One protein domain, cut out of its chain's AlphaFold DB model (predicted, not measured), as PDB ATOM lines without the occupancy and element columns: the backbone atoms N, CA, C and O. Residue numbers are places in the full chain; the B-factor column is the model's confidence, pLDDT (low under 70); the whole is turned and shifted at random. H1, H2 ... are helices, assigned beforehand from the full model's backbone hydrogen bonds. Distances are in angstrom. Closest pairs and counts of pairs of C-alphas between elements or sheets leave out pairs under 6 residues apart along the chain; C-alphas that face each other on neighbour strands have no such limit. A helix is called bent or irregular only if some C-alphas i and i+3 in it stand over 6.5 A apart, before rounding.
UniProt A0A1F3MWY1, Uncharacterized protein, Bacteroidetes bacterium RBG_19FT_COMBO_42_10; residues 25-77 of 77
ATOM      1  N   ARG A  25     203.119 212.309 102.245       78.19
ATOM      2  CA  ARG A  25     201.970 212.357 101.323       78.19
ATOM      3  C   ARG A  25     200.706 212.932 101.951       78.19
ATOM      4  O   ARG A  25     199.744 213.179 101.236       78.19
ATOM      5  N   SER A  26     200.703 213.101 103.266       84.06
ATOM      6  CA  SER A  26     199.535 213.525 104.035       84.06
ATOM      7  C   SER A  26     199.709 214.933 104.589       84.06
ATOM      8  O   SER A  26     199.116 215.236 105.614       84.06
ATOM      9  N   ASP A  27     200.558 215.771 103.991       88.88
ATOM     10  CA  ASP A  27     200.779 217.135 104.476       88.88
ATOM     11  C   ASP A  27     199.481 217.959 104.461       88.88
ATOM     12  O   ASP A  27     198.696 217.907 103.512       88.88
ATOM     13  N   ALA A  28     199.241 218.693 105.547       93.44
ATOM     14  CA  ALA A  28     197.987 219.409 105.757       93.44
ATOM     15  C   ALA A  28     197.947 220.806 105.126       93.44
ATOM     16  O   ALA A  28     196.890 221.442 105.135       93.44
ATOM     17  N   GLU A  29     199.066 221.310 104.601       92.38
ATOM     18  CA  GLU A  29     199.179 222.719 104.234       92.38
ATOM     19  C   GLU A  29     198.230 223.101 103.093       92.38
ATOM     20  O   GLU A  29     197.544 224.120 103.176       92.38
ATOM     21  N   SER A  30     198.068 222.231 102.091       92.06
ATOM     22  CA  SER A  30     197.127 222.448 100.980       92.06
ATOM     23  C   SER A  30     195.651 222.481 101.399       92.06
ATOM     24  O   SER A  30     194.811 222.927 100.624       92.06
ATOM     25  N   PHE A  31     195.321 222.033 102.614       93.62
ATOM     26  CA  PHE A  31     193.949 221.962 103.129       93.62
ATOM     27  C   PHE A  31     193.731 222.868 104.347       93.62
ATOM     28  O   PHE A  31     192.716 222.745 105.039       93.62
ATOM     29  N   ARG A  32     194.664 223.793 104.621       94.94
ATOM     30  CA  ARG A  32     194.665 224.636 105.825       94.94
ATOM     31  C   ARG A  32     193.348 225.367 106.048       94.94
ATOM     32  O   ARG A  32     192.826 225.362 107.162       94.94
ATOM     33  N   GLU A  33     192.822 225.993 105.002       94.88
ATOM     34  CA  GLU A  33     191.586 226.774 105.079       94.88
ATOM     35  C   GLU A  33     190.402 225.895 105.483       94.88
ATOM     36  O   GLU A  33     189.666 226.236 106.408       94.88
ATOM     37  N   LYS A  34     190.283 224.711 104.870       91.31
ATOM     38  CA  LYS A  34     189.216 223.755 105.175       91.31
ATOM     39  C   LYS A  34     189.335 223.207 106.595       91.31
ATOM     40  O   LYS A  34     188.346 223.121 107.310       91.31
ATOM     41  N   LEU A  35     190.548 222.899 107.050       92.62
ATOM     42  CA  LEU A  35     190.779 222.446 108.424       92.62
ATOM     43  C   LEU A  35     190.417 223.519 109.460       92.62
ATOM     44  O   LEU A  35     189.936 223.184 110.539       92.62
ATOM     45  N   ILE A  36     190.639 224.799 109.153       93.94
ATOM     46  CA  ILE A  36     190.217 225.909 110.016       93.94
ATOM     47  C   ILE A  36     188.694 226.093 109.980       93.94
ATOM     48  O   ILE A  36     188.121 226.365 111.032       93.94
ATOM     49  N   GLU A  37     188.045 225.926 108.821       89.88
ATOM     50  CA  GLU A  37     186.576 225.950 108.699       89.88
ATOM     51  C   GLU A  37     185.933 224.876 109.591       89.88
ATOM     52  O   GLU A  37     185.022 225.184 110.353       89.88
ATOM     53  N   GLU A  38     186.443 223.642 109.545       87.31
ATOM     54  CA  GLU A  38     185.830 222.494 110.232       87.31
ATOM     55  C   GLU A  38     186.224 222.367 111.717       87.31
ATOM     56  O   GLU A  38     185.432 221.905 112.535       87.31
ATOM     57  N   TYR A  39     187.450 222.751 112.095       89.44
ATOM     58  CA  TYR A  39     187.975 222.557 113.460       89.44
ATOM     59  C   TYR A  39     188.263 223.859 114.218       89.44
ATOM     60  O   TYR A  39     188.745 223.821 115.353       89.44
ATOM     61  N   GLY A  40     188.013 225.012 113.600       92.25
ATOM     62  CA  GLY A  40     188.351 226.319 114.146       92.25
ATOM     63  C   GLY A  40     189.841 226.654 114.039       92.25
ATOM     64  O   GLY A  40     190.710 225.802 113.831       92.25
ATOM     65  N   LYS A  41     190.161 227.941 114.221       94.12
ATOM     66  CA  LYS A  41     191.522 228.472 114.037       94.12
ATOM     67  C   LYS A  41     192.554 227.792 114.935       94.12
ATOM     68  O   LYS A  41     193.654 227.495 114.478       94.12
ATOM     69  N   GLU A  42     192.223 227.540 116.199       93.62
ATOM     70  CA  GLU A  42     193.192 227.018 117.165       93.62
ATOM     71  C   GLU A  42     193.635 225.587 116.837       93.62
ATOM     72  O   GLU A  42     194.829 225.288 116.844       93.62
ATOM     73  N   LYS A  43     192.678 224.707 116.529       92.69
ATOM     74  CA  LYS A  43     192.955 223.302 116.232       92.69
ATOM     75  C   LYS A  43     193.387 223.129 114.779       92.69
ATOM     76  O   LYS A  43     194.418 222.509 114.526       92.69
ATOM     77  N   GLY A  44     192.676 223.754 113.839       93.19
ATOM     78  CA  GLY A  44     192.957 223.688 112.404       93.19
ATOM     79  C   GLY A  44     194.352 224.192 112.021       93.19
ATOM     80  O   GLY A  44     194.993 223.612 111.148       93.19
ATOM     81  N   SER A  45     194.885 225.209 112.711       95.00
ATOM     82  CA  SER A  45     196.254 225.712 112.473       95.00
ATOM     83  C   SER A  45     197.372 224.796 112.991       95.00
ATOM     84  O   SER A  45     198.518 224.929 112.570       95.00
ATOM     85  N   LYS A  46     197.065 223.844 113.882       95.75
ATOM     86  CA  LYS A  46     198.058 222.944 114.497       95.75
ATOM     87  C   LYS A  46     198.111 221.562 113.843       95.75
ATOM     88  O   LYS A  46     199.053 220.808 114.091       95.75
ATOM     89  N   ILE A  47     197.116 221.212 113.025       94.31
ATOM     90  CA  ILE A  47     197.092 219.942 112.293       94.31
ATOM     91  C   ILE A  47     198.258 219.932 111.296       94.31
ATOM     92  O   ILE A  47     198.405 220.858 110.497       94.31
ATOM     93  N   LYS A  48     199.105 218.901 111.401       92.44
ATOM     94  CA  LYS A  48     200.285 218.699 110.543       92.44
ATOM     95  C   LYS A  48     200.001 217.781 109.365       92.44
ATOM     96  O   LYS A  48     200.566 217.973 108.299       92.44
ATOM     97  N   TYR A  49     199.140 216.792 109.580       92.25
ATOM     98  CA  TYR A  49     198.819 215.798 108.571       92.25
ATOM     99  C   TYR A  49     197.312 215.623 108.459       92.25
ATOM    100  O   TYR A  49     196.627 215.557 109.483       92.25
ATOM    101  N   CYS A  50     196.811 215.523 107.235       91.69
ATOM    102  CA  CYS A  50     195.429 215.172 106.951       91.69
ATOM    103  C   CYS A  50     195.341 214.226 105.754       91.69
ATOM    104  O   CYS A  50     196.170 214.252 104.844       91.69
ATOM    105  N   GLU A  51     194.298 213.409 105.749       88.62
ATOM    106  CA  GLU A  51     193.876 212.659 104.575       88.62
ATOM    107  C   GLU A  51     192.602 213.319 104.051       88.62
ATOM    108  O   GLU A  51     191.604 213.415 104.768       88.62
ATOM    109  N   ALA A  52     192.673 213.852 102.834       88.19
ATOM    110  CA  ALA A  52     191.537 214.482 102.183       88.19
ATOM    111  C   ALA A  52     190.717 213.428 101.433       88.19
ATOM    112  O   ALA A  52     191.269 212.529 100.799       88.19
ATOM    113  N   PHE A  53     189.397 213.571 101.478       86.25
ATOM    114  CA  PHE A  53     188.467 212.803 100.661       86.25
ATOM    115  C   PHE A  53     187.708 213.752  99.735       86.25
ATOM    116  O   PHE A  53     187.552 214.938 100.028       86.25
ATOM    117  N   GLN A  54     187.226 213.217  98.620       86.00
ATOM    118  CA  GLN A  54     186.379 213.925  97.668       86.00
ATOM    119  C   GLN A  54     185.063 213.159  97.520       86.00
ATOM    120  O   GLN A  54     185.036 211.937  97.686       86.00
ATOM    121  N   ASP A  55     183.971 213.867  97.235       86.62
ATOM    122  CA  ASP A  55     182.722 213.216  96.861       86.62
ATOM    123  C   ASP A  55     182.850 212.511  95.498       86.62
ATOM    124  O   ASP A  55     183.694 212.849  94.668       86.62
ATOM    125  N   SER A  56     182.040 211.473  95.283       84.25
ATOM    126  CA  SER A  56     181.986 210.771  94.001       84.25
ATOM    127  C   SER A  56     180.852 211.318  93.138       84.25
ATOM    128  O   SER A  56     179.786 211.666  93.645       84.25
ATOM    129  N   GLU A  57     181.050 211.338  91.819       80.44
ATOM    130  CA  GLU A  57     180.039 211.828  90.866       80.44
ATOM    131  C   GLU A  57     178.774 210.957  90.822       80.44
ATOM    132  O   GLU A  57     177.695 211.437  90.487       80.44
ATOM    133  N   TYR A  58     178.901 209.674  91.169       81.31
ATOM    134  CA  TYR A  58     177.825 208.683  91.078       81.31
ATOM    135  C   TYR A  58     177.093 208.451  92.409       81.31
ATOM    136  O   TYR A  58     176.051 207.796  92.435       81.31
ATOM    137  N   GLY A  59     177.641 208.947  93.522       82.12
ATOM    138  CA  GLY A  59     177.045 208.821  94.849       82.12
ATOM    139  C   GLY A  59     176.061 209.945  95.171       82.12
ATOM    140  O   GLY A  59     175.893 210.908  94.423       82.12
ATOM    141  N   THR A  60     175.416 209.860  96.337       85.56
ATOM    142  CA  THR A  60     174.700 211.016  96.884       85.56
ATOM    143  C   THR A  60     175.695 212.146  97.119       85.56
ATOM    144  O   THR A  60     176.613 211.999  97.927       85.56
ATOM    145  N   ARG A  61     175.490 213.279  96.438       88.50
ATOM    146  CA  ARG A  61     176.349 214.458  96.572       88.50
ATOM    147  C   ARG A  61     176.490 214.863  98.036       88.50
ATOM    148  O   ARG A  61     175.496 214.951  98.771       88.50
ATOM    149  N   LEU A  62     177.720 215.142  98.451       87.75
ATOM    150  CA  LEU A  62     177.972 215.649  99.790       87.75
ATOM    151  C   LEU A  62     177.493 217.104  99.865       87.75
ATOM    152  O   LEU A  62     177.847 217.951  99.048       87.75
ATOM    153  N   THR A  63     176.648 217.396 100.845       87.81
ATOM    154  CA  THR A  63     176.090 218.723 101.107       87.81
ATOM    155  C   THR A  63     176.320 219.080 102.566       87.81
ATOM    156  O   THR A  63     176.495 218.201 103.407       87.81
ATOM    157  N   LYS A  64     176.255 220.369 102.914       82.75
ATOM    158  CA  LYS A  64     176.371 220.788 104.321       82.75
ATOM    159  C   LYS A  64     175.320 220.120 105.223       82.75
ATOM    160  O   LYS A  64     175.616 219.824 106.370       82.75
ATOM    161  N   GLN A  65     174.125 219.833 104.697       86.31
ATOM    162  CA  GLN A  65     173.035 219.202 105.453       86.31
ATOM    163  C   GLN A  65     173.275 217.716 105.751       86.31
ATOM    164  O   GLN A  65     172.904 217.254 106.825       86.31
ATOM    165  N   ASN A  66     173.881 216.961 104.828       89.44
ATOM    166  CA  ASN A  66     174.135 215.527 105.029       89.44
ATOM    167  C   ASN A  66     175.551 215.223 105.548       89.44
ATOM    168  O   ASN A  66     175.830 214.086 105.923       89.44
ATOM    169  N   MET A  67     176.428 216.225 105.627       86.75
ATOM    170  CA  MET A  67     177.780 216.070 106.164       86.75
ATOM    171  C   MET A  67     177.761 215.566 107.609       86.75
ATOM    172  O   MET A  67     178.513 214.659 107.942       86.75
ATOM    173  N   GLU A  68     176.843 216.059 108.444       86.00
ATOM    174  CA  GLU A  68     176.689 215.585 109.826       86.00
ATOM    175  C   GLU A  68     176.197 214.134 109.921       86.00
ATOM    176  O   GLU A  68     176.486 213.448 110.900       86.00
ATOM    177  N   HIS A  69     175.459 213.655 108.914       88.75
ATOM    178  CA  HIS A  69     175.003 212.268 108.857       88.75
ATOM    179  C   HIS A  69     176.171 211.317 108.577       88.75
ATOM    180  O   HIS A  69     176.317 210.305 109.259       88.75
ATOM    181  N   TYR A  70     177.019 211.661 107.603       87.31
ATOM    182  CA  TYR A  70     178.169 210.836 107.219       87.31
ATOM    183  C   TYR A  70     179.370 210.995 108.155       87.31
ATOM    184  O   TYR A  70     180.127 210.048 108.362       87.31
ATOM    185  N   PHE A  71     179.526 212.172 108.759       87.69
ATOM    186  CA  PHE A  71     180.640 212.510 109.639       87.69
ATOM    187  C   PHE A  71     180.135 212.991 111.009       87.69
ATOM    188  O   PHE A  71     180.398 214.124 111.417       87.69
ATOM    189  N   PRO A  72     179.438 212.131 111.780       87.12
ATOM    190  CA  PRO A  72     178.798 212.522 113.040       87.12
ATOM    191  C   PRO A  72     179.791 212.916 114.144       87.12
ATOM    192  O   PRO A  72     179.395 213.462 115.172       87.12
ATOM    193  N   PHE A  73     181.079 212.640 113.938       83.31
ATOM    194  CA  PHE A  73     182.180 212.995 114.827       83.31
ATOM    195  C   PHE A  73     182.769 214.389 114.559       83.31
ATOM    196  O   PHE A  73     183.537 214.876 115.381       83.31
ATOM    197  N   LEU A  74     182.409 215.053 113.452       78.31
ATOM    198  CA  LEU A  74     182.844 216.426 113.154       78.31
ATOM    199  C   LEU A  74     182.078 217.488 113.952       78.31
ATOM    200  O   LEU A  74     182.259 218.674 113.699       78.31
ATOM    201  N   LYS A  75     181.254 217.090 114.932       64.19
ATOM    202  CA  LYS A  75     180.535 217.987 115.847       64.19
ATOM    203  C   LYS A  75     181.509 218.760 116.738       64.19
ATOM    204  O   LYS A  75     181.637 218.491 117.929       64.19
ATOM    205  N   THR A  76     182.190 219.728 116.147       53.66
ATOM    206  CA  THR A  76     182.974 220.741 116.832       53.66
ATOM    207  C   THR A  76     182.185 222.036 116.684       53.66
ATOM    208  O   THR A  76     182.211 222.675 115.638       53.66
ATOM    209  N   LYS A  77     181.399 222.361 117.712       49.72
ATOM    210  CA  LYS A  77     181.044 223.747 118.014       49.72
ATOM    211  C   LYS A  77     181.998 224.242 119.085       49.72
ATOM    212  O   LYS A  77     182.296 223.427 119.988       49.72
TER     213      LYS A  77
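Overview. This is residues 25 to 77 of the 77 residues of an uncharacterized protein of Bacteroidetes bacterium RBG_19FT_COMBO_42_10 (UniProt A0A1F3MWY1). A sharply kinked helix, H1, stands on one side of a flat, open frame, and a short helix, H2, on the other; a long link, residues 45 to 63, spans the gap between them. The last residues, 71 to 77, fold back from H2 toward H1, while residues 56 to 61 and 64 to 69 stick out. The 53 printed residues hold two named helices, H1 then H2, and no named strand: all helix, with 23 residues in named elements, under half. The whole is only just loose, close to compact, with a radius of gyration of the C-alphas of 12.2 A and spans of 32 by 28 by 15 A.

Along the chain. H1, residues 29 to 44, begins at C-alpha 29 (199.179, 222.719, 104.234) and measures 10.3 A. It is irregular, with a kink of 112 degrees near residue 38; C-alphas 38 and 41 are 9.1 A apart. H2, residues 64 to 70, measures 10.5 A and ends at C-alpha 70 (178.169, 210.836, 107.219). It is only just irregular: C-alphas 65 and 68 are 6.7 A apart.

Arrangement. H1 and H2 are apart, with no C-alpha of one within 8 A of the other. O i to N i+4 pairs are within hydrogen-bond range in 7 of 12 cases in H1 and 1 of 3 in H2, where 2 of 4 O i to N i+3 pairs are.

Size, cuts and confidence. The farthest C-alphas, Glu 42 and Tyr 58, are 35.4 A apart. The printed part has no cut, and the H1 to H2 link is long, 19 residues. Residues 75 to 77 have pLDDT under 70.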